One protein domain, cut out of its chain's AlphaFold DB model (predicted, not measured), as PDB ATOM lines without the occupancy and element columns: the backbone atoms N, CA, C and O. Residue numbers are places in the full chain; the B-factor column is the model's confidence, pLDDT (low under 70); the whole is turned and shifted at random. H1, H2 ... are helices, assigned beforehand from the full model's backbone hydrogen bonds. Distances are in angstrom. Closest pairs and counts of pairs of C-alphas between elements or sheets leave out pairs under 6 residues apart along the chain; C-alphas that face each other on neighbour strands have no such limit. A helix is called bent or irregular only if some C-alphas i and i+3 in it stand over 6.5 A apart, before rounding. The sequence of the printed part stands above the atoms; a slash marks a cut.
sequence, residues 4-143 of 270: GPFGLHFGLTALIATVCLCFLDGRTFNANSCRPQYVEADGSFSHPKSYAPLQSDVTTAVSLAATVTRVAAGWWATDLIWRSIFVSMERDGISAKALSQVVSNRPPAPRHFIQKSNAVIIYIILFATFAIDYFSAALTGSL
ATOM      1  N   GLY A   4      36.889  52.305   3.816       69.38
ATOM      2  CA  GLY A   4      35.677  51.630   3.323       69.38
ATOM      3  C   GLY A   4      35.320  50.314   4.040       69.38
ATOM      4  O   GLY A   4      34.161  50.146   4.413       69.38
ATOM      5  N   PRO A   5      36.280  49.408   4.310       66.94
ATOM      6  CA  PRO A   5      35.995  48.128   4.965       66.94
ATOM      7  C   PRO A   5      35.561  48.271   6.428       66.94
ATOM      8  O   PRO A   5      34.660  47.566   6.873       66.94
ATOM      9  N   PHE A   6      36.160  49.212   7.167       66.81
ATOM     10  CA  PHE A   6      35.767  49.519   8.546       66.81
ATOM     11  C   PHE A   6      34.353  50.098   8.600       66.81
ATOM     12  O   PHE A   6      33.553  49.683   9.435       66.81
ATOM     13  N   GLY A   7      34.027  51.002   7.670       71.50
ATOM     14  CA  GLY A   7      32.669  51.524   7.520       71.50
ATOM     15  C   GLY A   7      31.656  50.429   7.184       71.50
ATOM     16  O   GLY A   7      30.571  50.408   7.759       71.50
ATOM     17  N   LEU A   8      32.021  49.479   6.315       75.44
ATOM     18  CA  LEU A   8      31.163  48.351   5.948       75.44
ATOM     19  C   LEU A   8      30.948  47.384   7.116       75.44
ATOM     20  O   LEU A   8      29.810  47.000   7.369       75.44
ATOM     21  N   HIS A   9      32.001  47.023   7.855       72.38
ATOM     22  CA  HIS A   9      31.867  46.171   9.038       72.38
ATOM     23  C   HIS A   9      31.025  46.859  10.114       72.38
ATOM     24  O   HIS A   9      30.093  46.250  10.634       72.38
ATOM     25  N   PHE A  10      31.321  48.120  10.439       74.88
ATOM     26  CA  PHE A  10      30.551  48.874  11.425       74.88
ATOM     27  C   PHE A  10      29.080  48.987  11.011       74.88
ATOM     28  O   PHE A  10      28.193  48.732  11.821       74.88
ATOM     29  N   GLY A  11      28.819  49.276   9.731       78.38
ATOM     30  CA  GLY A  11      27.472  49.313   9.169       78.38
ATOM     31  C   GLY A  11      26.749  47.970   9.265       78.38
ATOM     32  O   GLY A  11      25.595  47.934   9.678       78.38
ATOM     33  N   LEU A  12      27.425  46.859   8.954       79.00
ATOM     34  CA  LEU A  12      26.849  45.514   9.044       79.00
ATOM     35  C   LEU A  12      26.528  45.132  10.497       79.00
ATOM     36  O   LEU A  12      25.452  44.610  10.774       79.00
ATOM     37  N   THR A  13      27.423  45.437  11.438       77.38
ATOM     38  CA  THR A  13      27.202  45.173  12.868       77.38
ATOM     39  C   THR A  13      26.065  46.030  13.424       77.38
ATOM     40  O   THR A  13      25.198  45.505  14.121       77.38
ATOM     41  N   ALA A  14      26.019  47.319  13.077       77.94
ATOM     42  CA  ALA A  14      24.933  48.213  13.468       77.94
ATOM     43  C   ALA A  14      23.587  47.767  12.877       77.94
ATOM     44  O   ALA A  14      22.577  47.786  13.579       77.94
ATOM     45  N   LEU A  15      23.568  47.311  11.618       81.62
ATOM     46  CA  LEU A  15      22.380  46.751  10.973       81.62
ATOM     47  C   LEU A  15      21.877  45.514  11.725       81.62
ATOM     48  O   LEU A  15      20.702  45.462  12.074       81.62
ATOM     49  N   ILE A  16      22.757  44.547  12.009       81.44
ATOM     50  CA  ILE A  16      22.392  43.325  12.744       81.44
ATOM     51  C   ILE A  16      21.849  43.683  14.131       81.44
ATOM     52  O   ILE A  16      20.781  43.206  14.502       81.44
ATOM     53  N   ALA A  17      22.526  44.571  14.864       80.56
ATOM     54  CA  ALA A  17      22.070  45.024  16.176       80.56
ATOM     55  C   ALA A  17      20.699  45.717  16.105       80.56
ATOM     56  O   ALA A  17      19.826  45.435  16.921       80.56
ATOM     57  N   THR A  18      20.479  46.570  15.100       81.00
ATOM     58  CA  THR A  18      19.198  47.260  14.887       81.00
ATOM     59  C   THR A  18      18.082  46.276  14.554       81.00
ATOM     60  O   THR A  18      16.982  46.395  15.081       81.00
ATOM     61  N   VAL A  19      18.349  45.273  13.715       81.94
ATOM     62  CA  VAL A  19      17.370  44.220  13.415       81.94
ATOM     63  C   VAL A  19      17.042  43.425  14.679       81.94
ATOM     64  O   VAL A  19      15.867  43.215  14.966       81.94
ATOM     65  N   CYS A  20      18.038  43.044  15.480       80.25
ATOM     66  CA  CYS A  20      17.786  42.349  16.740       80.25
ATOM     67  C   CYS A  20      16.928  43.193  17.699       80.25
ATOM     68  O   CYS A  20      15.905  42.716  18.178       80.25
ATOM     69  N   LEU A  21      17.288  44.459  17.922       80.06
ATOM     70  CA  LEU A  21      16.593  45.326  18.879       80.06
ATOM     71  C   LEU A  21      15.212  45.782  18.402       80.06
ATOM     72  O   LEU A  21      14.297  45.883  19.203       80.06
ATOM     73  N   CYS A  22      15.033  46.084  17.117       81.69
ATOM     74  CA  CYS A  22      13.772  46.648  16.629       81.69
ATOM     75  C   CYS A  22      12.796  45.595  16.096       81.69
ATOM     76  O   CYS A  22      11.593  45.850  16.073       81.69
ATOM     77  N   PHE A  23      13.283  44.445  15.612       81.06
ATOM     78  CA  PHE A  23      12.422  43.416  15.016       81.06
ATOM     79  C   PHE A  23      12.248  42.169  15.874       81.06
ATOM     80  O   PHE A  23      11.193  41.539  15.756       81.06
ATOM     81  N   LEU A  24      13.249  41.782  16.672       83.50
ATOM     82  CA  LEU A  24      13.153  40.582  17.508       83.50
ATOM     83  C   LEU A  24      12.625  40.903  18.906       83.50
ATOM     84  O   LEU A  24      11.877  40.094  19.452       83.50
ATOM     85  N   ASP A  25      12.961  42.074  19.450       81.44
ATOM     86  CA  ASP A  25      12.502  42.469  20.780       81.44
ATOM     87  C   ASP A  25      10.970  42.589  20.843       81.44
ATOM     88  O   ASP A  25      10.316  43.126  19.943       81.44
ATOM     89  N   GLY A  26      10.387  42.017  21.894       76.69
ATOM     90  CA  GLY A  26       8.940  41.966  22.107       76.69
ATOM     91  C   GLY A  26       8.140  41.111  21.112       76.69
ATOM     92  O   GLY A  26       6.909  41.096  21.191       76.69
ATOM     93  N   ARG A  27       8.778  40.388  20.175       83.06
ATOM     94  CA  ARG A  27       8.075  39.457  19.277       83.06
ATOM     95  C   ARG A  27       8.055  38.033  19.814       83.06
ATOM     96  O   ARG A  27       9.032  37.515  20.336       83.06
ATOM     97  N   THR A  28       6.933  37.364  19.578       83.31
ATOM     98  CA  THR A  28       6.746  35.950  19.904       83.31
ATOM     99  C   THR A  28       7.071  35.069  18.704       83.31
ATOM    100  O   THR A  28       6.562  35.297  17.602       83.31
ATOM    101  N   PHE A  29       7.858  34.023  18.934       85.62
ATOM    102  CA  PHE A  29       8.235  33.033  17.928       85.62
ATOM    103  C   PHE A  29       7.845  31.637  18.405       85.62
ATOM    104  O   PHE A  29       7.824  31.359  19.603       85.62
ATOM    105  N   ASN A  30       7.516  30.750  17.469       85.31
ATOM    106  CA  ASN A  30       7.091  29.399  17.821       85.31
ATOM    107  C   ASN A  30       8.308  28.489  18.042       85.31
ATOM    108  O   ASN A  30       9.261  28.536  17.269       85.31
ATOM    109  N   ALA A  31       8.258  27.612  19.045       83.44
ATOM    110  CA  ALA A  31       9.354  26.680  19.321       83.44
ATOM    111  C   ALA A  31       9.381  25.479  18.356       83.44
ATOM    112  O   ALA A  31      10.432  25.135  17.826       83.44
ATOM    113  N   ASN A  32       8.218  24.860  18.108       82.44
ATOM    114  CA  ASN A  32       8.150  23.523  17.496       82.44
ATOM    115  C   ASN A  32       7.492  23.478  16.111       82.44
ATOM    116  O   ASN A  32       7.684  22.521  15.368       82.44
ATOM    117  N   SER A  33       6.670  24.468  15.760       84.56
ATOM    118  CA  SER A  33       5.990  24.503  14.461       84.56
ATOM    119  C   SER A  33       5.740  25.932  14.008       84.56
ATOM    120  O   SER A  33       5.265  26.756  14.785       84.56
ATOM    121  N   CYS A  34       5.987  26.225  12.729       82.69
ATOM    122  CA  CYS A  34       5.699  27.540  12.149       82.69
ATOM    123  C   CYS A  34       4.196  27.876  12.166       82.69
ATOM    124  O   CYS A  34       3.806  29.042  12.075       82.69
ATOM    125  N   ARG A  35       3.346  26.841  12.255       84.75
ATOM    126  CA  ARG A  35       1.887  26.933  12.386       84.75
ATOM    127  C   ARG A  35       1.404  25.905  13.409       84.75
ATOM    128  O   ARG A  35       0.987  24.813  13.008       84.75
ATOM    129  N   PRO A  36       1.464  26.226  14.711       83.38
ATOM    130  CA  PRO A  36       1.002  25.313  15.745       83.38
ATOM    131  C   PRO A  36      -0.465  24.944  15.512       83.38
ATOM    132  O   PRO A  36      -1.266  25.782  15.096       83.38
ATOM    133  N   GLN A  37      -0.794  23.674  15.729       85.94
ATOM    134  CA  GLN A  37      -2.176  23.204  15.717       85.94
ATOM    135  C   GLN A  37      -2.825  23.536  17.050       85.94
ATOM    136  O   GLN A  37      -2.204  23.380  18.101       85.94
ATOM    137  N   TYR A  38      -4.076  23.970  17.001       79.56
ATOM    138  CA  TYR A  38      -4.918  24.091  18.181       79.56
ATOM    139  C   TYR A  38      -6.257  23.408  17.927       79.56
ATOM    140  O   TYR A  38      -6.693  23.271  16.783       79.56
ATOM    141  N   VAL A  39      -6.880  22.955  19.010       80.38
ATOM    142  CA  VAL A  39      -8.205  22.336  18.982       80.38
ATOM    143  C   VAL A  39      -9.243  23.439  19.152       80.38
ATOM    144  O   VAL A  39      -9.140  24.260  20.065       80.38
ATOM    145  N   GLU A  40     -10.203  23.490  18.240       76.44
ATOM    146  CA  GLU A  40     -11.335  24.409  18.278       76.44
ATOM    147  C   GLU A  40     -12.422  23.913  19.243       76.44
ATOM    148  O   GLU A  40     -12.381  22.795  19.759       76.44
ATOM    149  N   ALA A  41     -13.423  24.757  19.497       67.75
ATOM    150  CA  ALA A  41     -14.505  24.447  20.429       67.75
ATOM    151  C   ALA A  41     -15.355  23.226  20.024       67.75
ATOM    152  O   ALA A  41     -15.956  22.590  20.885       67.75
ATOM    153  N   ASP A  42     -15.403  22.892  18.734       73.38
ATOM    154  CA  ASP A  42     -16.085  21.711  18.188       73.38
ATOM    155  C   ASP A  42     -15.199  20.449  18.161       73.38
ATOM    156  O   ASP A  42     -15.620  19.407  17.663       73.38
ATOM    157  N   GLY A  43     -13.970  20.532  18.680       78.31
ATOM    158  CA  GLY A  43     -12.993  19.445  18.643       78.31
ATOM    159  C   GLY A  43     -12.234  19.324  17.317       78.31
ATOM    160  O   GLY A  43     -11.391  18.435  17.189       78.31
ATOM    161  N   SER A  44     -12.490  20.195  16.335       81.81
ATOM    162  CA  SER A  44     -11.728  20.218  15.084       81.81
ATOM    163  C   SER A  44     -10.323  20.790  15.290       81.81
ATOM    164  O   SER A  44     -10.073  21.589  16.192       81.81
ATOM    165  N   PHE A  45      -9.372  20.369  14.456       85.44
ATOM    166  CA  PHE A  45      -8.015  20.911  14.477       85.44
ATOM    167  C   PHE A  45      -7.895  22.078  13.501       85.44
ATOM    168  O   PHE A  45      -8.199  21.940  12.315       85.44
ATOM    169  N   SER A  46      -7.367  23.196  13.987       82.94
ATOM    170  CA  SER A  46      -7.159  24.406  13.199       82.94
ATOM    171  C   SER A  46      -5.756  24.967  13.328       82.94
ATOM    172  O   SER A  46      -4.974  24.622  14.215       82.94
ATOM    173  N   HIS A  47      -5.449  25.871  12.398       85.19
ATOM    174  CA  HIS A  47      -4.164  26.545  12.309       85.19
ATOM    175  C   HIS A  47      -4.317  28.075  12.272       85.19
ATOM    176  O   HIS A  47      -5.266  28.604  11.662       85.19
ATOM    177  N   PRO A  48      -3.348  28.810  12.850       80.62
ATOM    178  CA  PRO A  48      -3.230  30.251  12.681       80.62
ATOM    179  C   PRO A  48      -3.113  30.605  11.193       80.62
ATOM    180  O   PRO A  48      -2.451  29.906  10.424       80.62
ATOM    181  N   LYS A  49      -3.760  31.699  10.767       76.81
ATOM    182  CA  LYS A  49      -3.671  32.173   9.371       76.81
ATOM    183  C   LYS A  49      -2.272  32.698   9.039       76.81
ATOM    184  O   LYS A  49      -1.796  32.527   7.919       76.81
ATOM    185  N   SER A  50      -1.620  33.332  10.010       77.94
ATOM    186  CA  SER A  50      -0.276  33.878   9.872       77.94
ATOM    187  C   SER A  50       0.780  32.792  10.038       77.94
ATOM    188  O   SER A  50       0.692  31.937  10.917       77.94
ATOM    189  N   TYR A  51       1.796  32.848   9.186       82.00
ATOM    190  CA  TYR A  51       3.026  32.089   9.363       82.00
ATOM    191  C   TYR A  51       3.957  32.883  10.284       82.00
ATOM    192  O   TYR A  51       4.165  34.073  10.046       82.00
ATOM    193  N   ALA A  52       4.501  32.239  11.316       84.12
ATOM    194  CA  ALA A  52       5.529  32.826  12.165       84.12
ATOM    195  C   ALA A  52       6.794  31.956  12.094       84.12
ATOM    196  O   ALA A  52       6.673  30.728  12.159       84.12
ATOM    197  N   PRO A  53       7.985  32.560  11.933       85.38
ATOM    198  CA  PRO A  53       9.232  31.811  11.904       85.38
ATOM    199  C   PRO A  53       9.486  31.125  13.249       85.38
ATOM    200  O   PRO A  53       8.983  31.560  14.294       85.38
ATOM    201  N   LEU A  54      10.248  30.031  13.210       89.31
ATOM    202  CA  LEU A  54      10.606  29.303  14.420       89.31
ATOM    203  C   LEU A  54      11.687  30.043  15.204       89.31
ATOM    204  O   LEU A  54      12.525  30.753  14.646       89.31
ATOM    205  N   GLN A  55      11.721  29.782  16.505       88.38
ATOM    206  CA  GLN A  55      12.824  30.154  17.384       88.38
ATOM    207  C   GLN A  55      14.182  29.678  16.833       88.38
ATOM    208  O   GLN A  55      15.171  30.419  16.849       88.38
ATOM    209  N   SER A  56      14.224  28.448  16.308       87.12
ATOM    210  CA  SER A  56      15.409  27.882  15.658       87.12
ATOM    211  C   SER A  56      15.812  28.683  14.427       87.12
ATOM    212  O   SER A  56      16.980  29.032  14.302       87.12
ATOM    213  N   ASP A  57      14.856  29.045  13.566       87.94
ATOM    214  CA  ASP A  57      15.128  29.774  12.324       87.94
ATOM    215  C   ASP A  57      15.744  31.143  12.619       87.94
ATOM    216  O   ASP A  57      16.729  31.537  11.993       87.94
ATOM    217  N   VAL A  58      15.205  31.848  13.620       86.75
ATOM    218  CA  VAL A  58      15.730  33.145  14.068       86.75
ATOM    219  C   VAL A  58      17.141  32.989  14.635       86.75
ATOM    220  O   VAL A  58      18.050  33.715  14.232       86.75
ATOM    221  N   THR A  59      17.356  32.010  15.519       85.25
ATOM    222  CA  THR A  59      18.679  31.752  16.114       85.25
ATOM    223  C   THR A  59      19.713  31.399  15.043       85.25
ATOM    224  O   THR A  59      20.846  31.888  15.074       85.25
ATOM    225  N   THR A  60      19.325  30.584  14.059       86.75
ATOM    226  CA  THR A  60      20.170  30.209  12.924       86.75
ATOM    227  C   THR A  60      20.481  31.411  12.042       86.75
ATOM    228  O   THR A  60      21.642  31.597  11.685       86.75
ATOM    229  N   ALA A  61      19.499  32.259  11.729       85.62
ATOM    230  CA  ALA A  61      19.715  33.462  10.928       85.62
ATOM    231  C   ALA A  61      20.685  34.440  11.612       85.62
ATOM    232  O   ALA A  61      21.618  34.926  10.972       85.62
ATOM    233  N   VAL A  62      20.523  34.672  12.920       83.56
ATOM    234  CA  VAL A  62      21.437  35.518  13.708       83.56
ATOM    235  C   VAL A  62      22.843  34.912  13.745       83.56
ATOM    236  O   VAL A  62      23.827  35.613  13.503       83.56
ATOM    237  N   SER A  63      22.953  33.601  13.974       82.69
ATOM    238  CA  SER A  63      24.244  32.894  14.002       82.69
ATOM    239  C   SER A  63      24.953  32.925  12.644       82.69
ATOM    240  O   SER A  63      26.172  33.110  12.570       82.69
ATOM    241  N   LEU A  64      24.194  32.787  11.554       84.06
ATOM    242  CA  LEU A  64      24.700  32.898  10.190       84.06
ATOM    243  C   LEU A  64      25.205  34.318   9.915       84.06
ATOM    244  O   LEU A  64      26.322  34.478   9.430       84.06
ATOM    245  N   ALA A  65      24.427  35.343  10.273       81.69
ATOM    246  CA  ALA A  65      24.815  36.741  10.097       81.69
ATOM    247  C   ALA A  65      26.095  37.088  10.878       81.69
ATOM    248  O   ALA A  65      27.006  37.726  10.337       81.69
ATOM    249  N   ALA A  66      26.214  36.607  12.119       79.12
ATOM    250  CA  ALA A  66      27.426  36.755  12.921       79.12
ATOM    251  C   ALA A  66      28.634  36.066  12.260       79.12
ATOM    252  O   ALA A  66      29.717  36.648  12.169       79.12
ATOM    253  N   THR A  67      28.439  34.861  11.719       81.44
ATOM    254  CA  THR A  67      29.496  34.109  11.025       81.44
ATOM    255  C   THR A  67      29.948  34.803   9.740       81.44
ATOM    256  O   THR A  67      31.149  34.935   9.513       81.44
ATOM    257  N   VAL A  68      29.021  35.305   8.919       81.31
ATOM    258  CA  VAL A  68      29.346  36.059   7.694       81.31
ATOM    259  C   VAL A  68      30.142  37.319   8.029       81.31
ATOM    260  O   VAL A  68      31.153  37.596   7.383       81.31
ATOM    261  N   THR A  69      29.736  38.041   9.077       76.25
ATOM    262  CA  THR A  69      30.457  39.230   9.559       76.25
ATOM    263  C   THR A  69      31.890  38.875   9.958       76.25
ATOM    264  O   THR A  69      32.829  39.552   9.540       76.25
ATOM    265  N   ARG A  70      32.075  37.766  10.687       75.88
ATOM    266  CA  ARG A  70      33.397  37.261  11.086       75.88
ATOM    267  C   ARG A  70      34.266  36.904   9.882       75.88
ATOM    268  O   ARG A  70      35.420  37.319   9.826       75.88
ATOM    269  N   VAL A  71      33.736  36.147   8.919       79.69
ATOM    270  CA  VAL A  71      34.493  35.725   7.727       79.69
ATOM    271  C   VAL A  71      34.924  36.933   6.907       79.69
ATOM    272  O   VAL A  71      36.089  37.020   6.518       79.69
ATOM    273  N   ALA A  72      34.017  37.891   6.697       76.94
ATOM    274  CA  ALA A  72      34.351  39.134   6.020       76.94
ATOM    275  C   ALA A  72      35.483  39.858   6.763       76.94
ATOM    276  O   ALA A  72      36.511  40.163   6.161       76.94
ATOM    277  N   ALA A  73      35.347  40.065   8.076       73.75
ATOM    278  CA  ALA A  73      36.365  40.728   8.886       73.75
ATOM    279  C   ALA A  73      37.729  40.019   8.843       73.75
ATOM    280  O   ALA A  73      38.755  40.679   8.677       73.75
ATOM    281  N   GLY A  74      37.752  38.685   8.937       76.25
ATOM    282  CA  GLY A  74      38.975  37.883   8.874       76.25
ATOM    283  C   GLY A  74      39.660  37.944   7.508       76.25
ATOM    284  O   GLY A  74      40.884  38.094   7.432       76.25
ATOM    285  N   TRP A  75      38.882  37.904   6.423       78.94
ATOM    286  CA  TRP A  75      39.398  38.076   5.064       78.94
ATOM    287  C   TRP A  75      40.085  39.438   4.898       78.94
ATOM    288  O   TRP A  75      41.209  39.522   4.402       78.94
ATOM    289  N   TRP A  76      39.452  40.503   5.396       75.62
ATOM    290  CA  TRP A  76      40.017  41.855   5.366       75.62
ATOM    291  C   TRP A  76      41.255  42.009   6.250       75.62
ATOM    292  O   TRP A  76      42.243  42.610   5.824       75.62
ATOM    293  N   ALA A  77      41.228  41.457   7.466       75.00
ATOM    294  CA  ALA A  77      42.373  41.477   8.368       75.00
ATOM    295  C   ALA A  77      43.594  40.804   7.726       75.00
ATOM    296  O   ALA A  77      44.702  41.322   7.833       75.00
ATOM    297  N   THR A  78      43.384  39.707   6.993       78.44
ATOM    298  CA  THR A  78      44.454  38.988   6.288       78.44
ATOM    299  C   THR A  78      45.125  39.857   5.219       78.44
ATOM    300  O   THR A  78      46.353  39.940   5.194       78.44
ATOM    301  N   ASP A  79      44.354  40.569   4.387       77.25
ATOM    302  CA  ASP A  79      44.910  41.490   3.377       77.25
ATOM    303  C   ASP A  79      45.702  42.642   4.029       77.25
ATOM    304  O   ASP A  79      46.812  42.967   3.603       77.25
ATOM    305  N   LEU A  80      45.186  43.221   5.122       74.00
ATOM    306  CA  LEU A  80      45.884  44.276   5.871       74.00
ATOM    307  C   LEU A  80      47.181  43.782   6.520       74.00
ATOM    308  O   LEU A  80      48.188  44.496   6.487       74.00
ATOM    309  N   ILE A  81      47.180  42.573   7.085       76.50
ATOM    310  CA  ILE A  81      48.380  41.937   7.639       76.50
ATOM    311  C   ILE A  81      49.419  41.756   6.531       76.50
ATOM    312  O   ILE A  81      50.577  42.132   6.716       76.50
ATOM    313  N   TRP A  82      49.010  41.262   5.361       78.81
ATOM    314  CA  TRP A  82      49.922  41.033   4.241       78.81
ATOM    315  C   TRP A  82      50.552  42.331   3.730       78.81
ATOM    316  O   TRP A  82      51.770  42.415   3.567       78.81
ATOM    317  N   ARG A  83      49.751  43.394   3.580       78.50
ATOM    318  CA  ARG A  83      50.253  44.735   3.231       78.50
ATOM    319  C   ARG A  83      51.194  45.294   4.294       78.50
ATOM    320  O   ARG A  83      52.208  45.890   3.948       78.50
ATOM    321  N   SER A  84      50.892  45.078   5.574       69.25
ATOM    322  CA  SER A  84      51.743  45.524   6.685       69.25
ATOM    323  C   SER A  84      53.096  44.807   6.684       69.25
ATOM    324  O   SER A  84      54.127  45.439   6.924       69.25
ATOM    325  N   ILE A  85      53.109  43.510   6.358       73.75
ATOM    326  CA  ILE A  85      54.334  42.719   6.186       73.75
ATOM    327  C   ILE A  85      55.157  43.265   5.016       73.75
ATOM    328  O   ILE A  85      56.339  43.548   5.200       73.75
ATOM    329  N   PHE A  86      54.545  43.483   3.848       77.31
ATOM    330  CA  PHE A  86      55.247  44.016   2.674       77.31
ATOM    331  C   PHE A  86      55.840  45.407   2.905       77.31
ATOM    332  O   PHE A  86      57.012  45.626   2.610       77.31
ATOM    333  N   VAL A  87      55.073  46.330   3.491       74.50
ATOM    334  CA  VAL A  87      55.568  47.678   3.810       74.50
ATOM    335  C   VAL A  87      56.710  47.619   4.833       74.50
ATOM    336  O   VAL A  87      57.671  48.379   4.724       74.50
ATOM    337  N   SER A  88      56.648  46.696   5.798       66.88
ATOM    338  CA  SER A  88      57.741  46.492   6.762       66.88
ATOM    339  C   SER A  88      58.990  45.894   6.103       66.88
ATOM    340  O   SER A  88      60.107  46.260   6.464       66.88
ATOM    341  N   MET A  89      58.828  45.012   5.111       70.50
ATOM    342  CA  MET A  89      59.950  44.518   4.305       70.50
ATOM    343  C   MET A  89      60.608  45.638   3.489       70.50
ATOM    344  O   MET A  89      61.832  45.667   3.390       70.50
ATOM    345  N   GLU A  90      59.813  46.558   2.936       75.62
ATOM    346  CA  GLU A  90      60.299  47.658   2.095       75.62
ATOM    347  C   GLU A  90      61.014  48.759   2.898       75.62
ATOM    348  O   GLU A  90      62.033  49.279   2.447       75.62
ATOM    349  N   ARG A  91      60.517  49.105   4.097       67.25
ATOM    350  CA  ARG A  91      61.070  50.206   4.911       67.25
ATOM    351  C   ARG A  91      62.170  49.807   5.892       67.25
ATOM    352  O   ARG A  91      63.100  50.586   6.070       67.25
ATOM    353  N   ASP A  92      62.072  48.635   6.518       57.22
ATOM    354  CA  ASP A  92      62.961  48.239   7.626       57.22
ATOM    355  C   ASP A  92      63.908  47.077   7.262       57.22
ATOM    356  O   ASP A  92      64.658  46.591   8.108       57.22
ATOM    357  N   GLY A  93      63.909  46.615   6.003       55.06
ATOM    358  CA  GLY A  93      64.856  45.601   5.527       55.06
ATOM    359  C   GLY A  93      64.680  44.230   6.186       55.06
ATOM    360  O   GLY A  93      65.651  43.485   6.344       55.06
ATOM    361  N   ILE A  94      63.453  43.875   6.586       59.44
ATOM    362  CA  ILE A  94      63.149  42.532   7.092       59.44
ATOM    363  C   ILE A  94      63.491  41.525   5.989       59.44
ATOM    364  O   ILE A  94      62.812  41.421   4.970       59.44
ATOM    365  N   SER A  95      64.587  40.790   6.193       63.81
ATOM    366  CA  SER A  95      65.078  39.800   5.237       63.81
ATOM    367  C   SER A  95      63.994  38.761   4.947       63.81
ATOM    368  O   SER A  95      63.408  38.200   5.874       63.81
ATOM    369  N   ALA A  96      63.778  38.420   3.670       65.19
ATOM    370  CA  ALA A  96      62.855  37.358   3.245       65.19
ATOM    371  C   ALA A  96      63.095  36.016   3.976       65.19
ATOM    372  O   ALA A  96      62.184  35.205   4.138       65.19
ATOM    373  N   LYS A  97      64.317  35.809   4.485       65.31
ATOM    374  CA  LYS A  97      64.713  34.658   5.304       65.31
ATOM    375  C   LYS A  97      64.030  34.634   6.680       65.31
ATOM    376  O   LYS A  97      63.664  33.560   7.150       65.31
ATOM    377  N   ALA A  98      63.822  35.798   7.299       63.53
ATOM    378  CA  ALA A  98      63.101  35.932   8.566       63.53
ATOM    379  C   ALA A  98      61.595  35.688   8.378       63.53
ATOM    380  O   ALA A  98      60.990  34.971   9.173       63.53
ATOM    381  N   LEU A  99      61.007  36.189   7.283       66.38
ATOM    382  CA  LEU A  99      59.608  35.905   6.936       66.38
ATOM    383  C   LEU A  99      59.388  34.407   6.660       66.38
ATOM    384  O   LEU A  99      58.446  33.816   7.180       66.38
ATOM    385  N   SER A 100      60.300  33.770   5.918       68.50
ATOM    386  CA  SER A 100      60.298  32.317   5.691       68.50
ATOM    387  C   SER A 100      60.359  31.519   7.000       68.50
ATOM    388  O   SER A 100      59.667  30.509   7.126       68.50
ATOM    389  N   GLN A 101      61.136  31.975   7.988       66.19
ATOM    390  CA  GLN A 101      61.213  31.336   9.303       66.19
ATOM    391  C   GLN A 101      59.894  31.427  10.078       66.19
ATOM    392  O   GLN A 101      59.458  30.415  10.630       66.19
ATOM    393  N   VAL A 102      59.243  32.595  10.062       65.56
ATOM    394  CA  VAL A 102      57.941  32.824  10.714       65.56
ATOM    395  C   VAL A 102      56.847  31.972  10.068       65.56
ATOM    396  O   VAL A 102      56.073  31.338  10.776       65.56
ATOM    397  N   VAL A 103      56.828  31.875   8.734       69.75
ATOM    398  CA  VAL A 103      55.877  31.017   8.001       69.75
ATOM    399  C   VAL A 103      56.150  29.523   8.244       69.75
ATOM    400  O   VAL A 103      55.224  28.720   8.233       69.75
ATOM    401  N   SER A 104      57.395  29.130   8.533       74.12
ATOM    402  CA  SER A 104      57.767  27.732   8.815       74.12
ATOM    403  C   SER A 104      57.479  27.241  10.247       74.12
ATOM    404  O   SER A 104      58.006  26.204  10.644       74.12
ATOM    405  N   ASN A 105      56.670  27.961  11.039       63.53
ATOM    406  CA  ASN A 105      56.370  27.635  12.446       63.53
ATOM    407  C   ASN A 105      57.612  27.523  13.362       63.53
ATOM    408  O   ASN A 105      57.583  26.819  14.373       63.53
ATOM    409  N   ARG A 106      58.715  28.221  13.052       56.34
ATOM    410  CA  ARG A 106      59.882  28.284  13.948       56.34
ATOM    411  C   ARG A 106      59.834  29.555  14.798       56.34
ATOM    412  O   ARG A 106      59.678  30.638  14.233       56.34
ATOM    413  N   PRO A 107      60.001  29.461  16.132       50.25
ATOM    414  CA  PRO A 107      60.004  30.639  16.990       50.25
ATOM    415  C   PRO A 107      61.178  31.558  16.605       50.25
ATOM    416  O   PRO A 107      62.312  31.081  16.490       50.25
ATOM    417  N   PRO A 108      60.934  32.859  16.367       51.72
ATOM    418  CA  PRO A 108      61.980  33.782  15.954       51.72
ATOM    419  C   PRO A 108      62.946  34.070  17.111       51.72
ATOM    420  O   PRO A 108      62.543  34.198  18.267       51.72
ATOM    421  N   ALA A 109      64.237  34.200  16.796       51.38
ATOM    422  CA  ALA A 109      65.240  34.631  17.764       51.38
ATOM    423  C   ALA A 109      64.978  36.100  18.169       51.38
ATOM    424  O   ALA A 109      64.792  36.949  17.293       51.38
ATOM    425  N   PRO A 110      64.970  36.437  19.472       49.44
ATOM    426  CA  PRO A 110      64.484  37.721  19.964       49.44
ATOM    427  C   PRO A 110      65.558  38.806  19.836       49.44
ATOM    428  O   PRO A 110      66.105  39.254  20.839       49.44
ATOM    429  N   ARG A 111      65.912  39.228  18.617       50.72
ATOM    430  CA  ARG A 111      66.807  40.379  18.400       50.72
ATOM    431  C   ARG A 111      66.496  41.114  17.098       50.72
ATOM    432  O   ARG A 111      67.148  40.882  16.094       50.72
ATOM    433  N   HIS A 112      65.500  41.993  17.150       45.19
ATOM    434  CA  HIS A 112      65.583  43.416  16.780       45.19
ATOM    435  C   HIS A 112      64.178  43.971  16.521       45.19
ATOM    436  O   HIS A 112      63.506  43.591  15.573       45.19
ATOM    437  N   PHE A 113      63.767  44.865  17.423       48.75
ATOM    438  CA  PHE A 113      62.945  46.051  17.181       48.75
ATOM    439  C   PHE A 113      61.972  46.003  15.995       48.75
ATOM    440  O   PHE A 113      62.257  46.519  14.919       48.75
ATOM    441  N   ILE A 114      60.752  45.530  16.257       48.97
ATOM    442  CA  ILE A 114      59.585  46.055  15.545       48.97
ATOM    443  C   ILE A 114      59.380  47.483  16.063       48.97
ATOM    444  O   ILE A 114      59.221  47.705  17.266       48.97
ATOM    445  N   GLN A 115      59.436  48.466  15.168       58.25
ATOM    446  CA  GLN A 115      59.159  49.870  15.467       58.25
ATOM    447  C   GLN A 115      57.801  49.986  16.195       58.25
ATOM    448  O   GLN A 115      56.808  49.412  15.742       58.25
ATOM    449  N   LYS A 116      57.738  50.717  17.325       59.31
ATOM    450  CA  LYS A 116      56.558  50.779  18.228       59.31
ATOM    451  C   LYS A 116      55.222  51.025  17.500       59.31
ATOM    452  O   LYS A 116      54.204  50.493  17.917       59.31
ATOM    453  N   SER A 117      55.238  51.782  16.401       56.91
ATOM    454  CA  SER A 117      54.076  52.074  15.545       56.91
ATOM    455  C   SER A 117      53.456  50.825  14.899       56.91
ATOM    456  O   SER A 117      52.249  50.609  14.988       56.91
ATOM    457  N   ASN A 118      54.270  49.963  14.285       60.72
ATOM    458  CA  ASN A 118      53.772  48.806  13.530       60.72
ATOM    459  C   ASN A 118      53.271  47.698  14.469       60.72
ATOM    460  O   ASN A 118      52.290  47.019  14.169       60.72
ATOM    461  N   ALA A 119      53.884  47.578  15.650       66.19
ATOM    462  CA  ALA A 119      53.413  46.684  16.705       66.19
ATOM    463  C   ALA A 119      52.016  47.076  17.216       66.19
ATOM    464  O   ALA A 119      51.186  46.199  17.441       66.19
ATOM    465  N   VAL A 120      51.732  48.377  17.351       67.19
ATOM    466  CA  VAL A 120      50.410  48.871  17.777       67.19
ATOM    467  C   VAL A 120      49.330  48.503  16.758       67.19
ATOM    468  O   VAL A 120      48.270  48.030  17.154       67.19
ATOM    469  N   ILE A 121      49.602  48.634  15.455       66.25
ATOM    470  CA  ILE A 121      48.644  48.264  14.397       66.25
ATOM    471  C   ILE A 121      48.334  46.761  14.439       66.25
ATOM    472  O   ILE A 121      47.168  46.373  14.403       66.25
ATOM    473  N   ILE A 122      49.358  45.915  14.579       68.69
ATOM    474  CA  ILE A 122      49.188  44.458  14.688       68.69
ATOM    475  C   ILE A 122      48.378  44.092  15.942       68.69
ATOM    476  O   ILE A 122      47.464  43.275  15.855       68.69
ATOM    477  N   TYR A 123      48.654  44.731  17.085       68.56
ATOM    478  CA  TYR A 123      47.883  44.537  18.319       68.56
ATOM    479  C   TYR A 123      46.421  44.969  18.175       68.56
ATOM    480  O   TYR A 123      45.540  44.264  18.657       68.56
ATOM    481  N   ILE A 124      46.146  46.085  17.491       70.00
ATOM    482  CA  ILE A 124      44.775  46.540  17.219       70.00
ATOM    483  C   ILE A 124      44.040  45.531  16.329       70.00
ATOM    484  O   ILE A 124      42.885  45.220  16.606       70.00
ATOM    485  N   ILE A 125      44.697  44.987  15.297       68.81
ATOM    486  CA  ILE A 125      44.095  43.978  14.410       68.81
ATOM    487  C   ILE A 125      43.791  42.689  15.183       68.81
ATOM    488  O   ILE A 125      42.675  42.188  15.083       68.81
ATOM    489  N   LEU A 126      44.741  42.189  15.984       68.38
ATOM    490  CA  LEU A 126      44.563  41.007  16.842       68.38
ATOM    491  C   LEU A 126      43.464  41.202  17.892       68.38
ATOM    492  O   LEU A 126      42.668  40.301  18.138       68.38
ATOM    493  N   PHE A 127      43.409  42.382  18.511       72.56
ATOM    494  CA  PHE A 127      42.359  42.722  19.462       72.56
ATOM    495  C   PHE A 127      40.992  42.794  18.777       72.56
ATOM    496  O   PHE A 127      40.018  42.280  19.317       72.56
ATOM    497  N   ALA A 128      40.912  43.374  17.575       69.94
ATOM    498  CA  ALA A 128      39.674  43.447  16.810       69.94
ATOM    499  C   ALA A 128      39.170  42.056  16.392       69.94
ATOM    500  O   ALA A 128      37.987  41.773  16.568       69.94
ATOM    501  N   THR A 129      40.042  41.164  15.906       68.06
ATOM    502  CA  THR A 129      39.650  39.780  15.587       68.06
ATOM    503  C   THR A 129      39.199  39.014  16.826       68.06
ATOM    504  O   THR A 129      38.159  38.361  16.782       68.06
ATOM    505  N   PHE A 130      39.901  39.159  17.953       68.25
ATOM    506  CA  PHE A 130      39.503  38.525  19.214       68.25
ATOM    507  C   PHE A 130      38.168  39.068  19.747       68.25
ATOM    508  O   PHE A 130      37.311  38.309  20.204       68.25
ATOM    509  N   ALA A 131      37.956  40.383  19.650       68.50
ATOM    510  CA  ALA A 131      36.712  41.024  20.054       68.50
ATOM    511  C   ALA A 131      35.526  40.518  19.222       68.50
ATOM    512  O   ALA A 131      34.474  40.238  19.787       68.50
ATOM    513  N   ILE A 132      35.687  40.340  17.905       68.19
ATOM    514  CA  ILE A 132      34.630  39.821  17.018       68.19
ATOM    515  C   ILE A 132      34.182  38.413  17.435       68.19
ATOM    516  O   ILE A 132      32.981  38.129  17.459       68.19
ATOM    517  N   ASP A 133      35.123  37.544  17.803       66.12
ATOM    518  CA  ASP A 133      34.803  36.192  18.269       66.12
ATOM    519  C   ASP A 133      34.025  36.209  19.586       66.12
ATOM    520  O   ASP A 133      33.025  35.495  19.721       66.12
ATOM    521  N   TYR A 134      34.413  37.090  20.510       66.12
ATOM    522  CA  TYR A 134      33.729  37.258  21.790       66.12
ATOM    523  C   TYR A 134      32.335  37.879  21.626       66.12
ATOM    524  O   TYR A 134      31.372  37.399  22.219       66.12
ATOM    525  N   PHE A 135      32.198  38.897  20.771       67.06
ATOM    526  CA  PHE A 135      30.913  39.536  20.491       67.06
ATOM    527  C   PHE A 135      29.931  38.580  19.825       67.06
ATOM    528  O   PHE A 135      28.754  38.624  20.151       67.06
ATOM    529  N   SER A 136      30.377  37.687  18.940       65.88
ATOM    530  CA  SER A 136      29.488  36.685  18.341       65.88
ATOM    531  C   SER A 136      28.953  35.691  19.372       65.88
ATOM    532  O   SER A 136      27.778  35.343  19.287       65.88
ATOM    533  N   ALA A 137      29.788  35.236  20.310       64.75
ATOM    534  CA  ALA A 137      29.363  34.345  21.388       64.75
ATOM    535  C   ALA A 137      28.459  35.072  22.395       64.75
ATOM    536  O   ALA A 137      27.463  34.517  22.856       64.75
ATOM    537  N   ALA A 138      28.770  36.334  22.693       64.06
ATOM    538  CA  ALA A 138      27.931  37.183  23.523       64.06
ATOM    539  C   ALA A 138      26.578  37.466  22.856       64.06
ATOM    540  O   ALA A 138      25.565  37.425  23.535       64.06
ATOM    541  N   LEU A 139      26.531  37.694  21.539       67.19
ATOM    542  CA  LEU A 139      25.290  37.978  20.813       67.19
ATOM    543  C   LEU A 139      24.343  36.774  20.846       67.19
ATOM    544  O   LEU A 139      23.172  36.927  21.179       67.19
ATOM    545  N   THR A 140      24.849  35.571  20.563       68.56
ATOM    546  CA  THR A 140      24.043  34.343  20.649       68.56
ATOM    547  C   THR A 140      23.689  33.984  22.090       68.56
ATOM    548  O   THR A 140      22.581  33.517  22.330       68.56
ATOM    549  N   GLY A 141      24.580  34.246  23.052       69.38
ATOM    550  CA  GLY A 141      24.316  34.051  24.481       69.38
ATOM    551  C   GLY A 141      23.386  35.097  25.108       69.38
ATOM    552  O   GLY A 141      22.775  34.823  26.134       69.38
ATOM    553  N   SER A 142      23.258  36.279  24.498       74.62
ATOM    554  CA  SER A 142      22.393  37.371  24.974       74.62
ATOM    555  C   SER A 142      20.929  37.221  24.562       74.62
ATOM    556  O   SER A 142      20.073  37.927  25.089       74.62
ATOM    557  N   LEU A 143      20.630  36.304  23.636       77.62
ATOM    558  CA  LEU A 143      19.261  35.984  23.253       77.62
ATOM    559  C   LEU A 143      18.654  35.047  24.294       77.62
ATOM    560  O   LEU A 143      18.906  33.841  24.299       77.62
TER     561      LEU A 143
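This is residues 4 to 143 of the 270 residues of a protein of Laccaria bicolor (strain S238N-H82 / ATCC MYA-4686) (UniProt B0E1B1). One long helix, H2, forms the backbone of a drawn-out model, with H4 nearly parallel to its line along one side and H1 along another; both run opposite ways to H2 and stay apart from each other. At one end a long loop, residues 25 to 54, folds back on itself beyond the start of H2 and adds to the length; at the other end lie the short helix H3 and the loop that leads back to H4. The printed part has 140 residues with four named helices, in the order H1, H2, H3, H4, and no named strand; the class is all helix. The whole is extended, with a radius of gyration of the C-alphas of 24.3 A, and spans 85 by 29 by 19 A, the outline of a rod.

H2, the longest helix, holds residues 55 to 92 and measures 54.2 A from its first to its last C-alpha, beginning with C-alpha 55 at (12.824, 30.154, 17.384). H4, residues 116 to 142, measures 37.3 A and ends with C-alpha 142 at (22.393, 37.371, 24.974). H1, residues 4 to 24, measures 28.8 A and begins with C-alpha 4 at (35.677, 51.630, 3.323). H1 is neither bent nor irregular, but only just: C-alphas 21 and 24 are 6.0 A apart. H3, residues 96 to 103, measures 10.6 A.

H2 and H4 touch, with the C-alphas of Ala 66 and Ser 136 closest at 5.8 A. They run opposite ways at a shallow tilt of 5 degrees. H1 and H2 form a helical hairpin. They touch, with the C-alphas of His 9 and Ala 73 closest at 7.1 A, and run opposite ways at a shallow tilt of 15 degrees. H2 touches H1 with residues 62 to 76 alone. H2 and H3 are close but not clearly touching, the closest C-alphas being those of Met 89 and Ala 96 at 7.8 A. H3 is apart from H1 and from H4, and H1 is apart from H4. In H1, H2, H3 and H4 every O i to N i+4 pair is within hydrogen-bond range. Within the link from H1 to H2, residues 38 to 39 pair with residues 45 to 46, antiparallel.

The two C-alphas farthest apart, those of Asp 42 and Gly 93, are 85.3 A apart. The printed part has no cut. The links from H1 to H2, 30 residues, and from H3 to H4, 12 residues, are long; the link from H2 to H3, 3 residues, is tight. The mean pLDDT of the printed part is 73.5, and 54 residues are under 70, among them residues 91 to 103, 105 to 123 and 128 to 141.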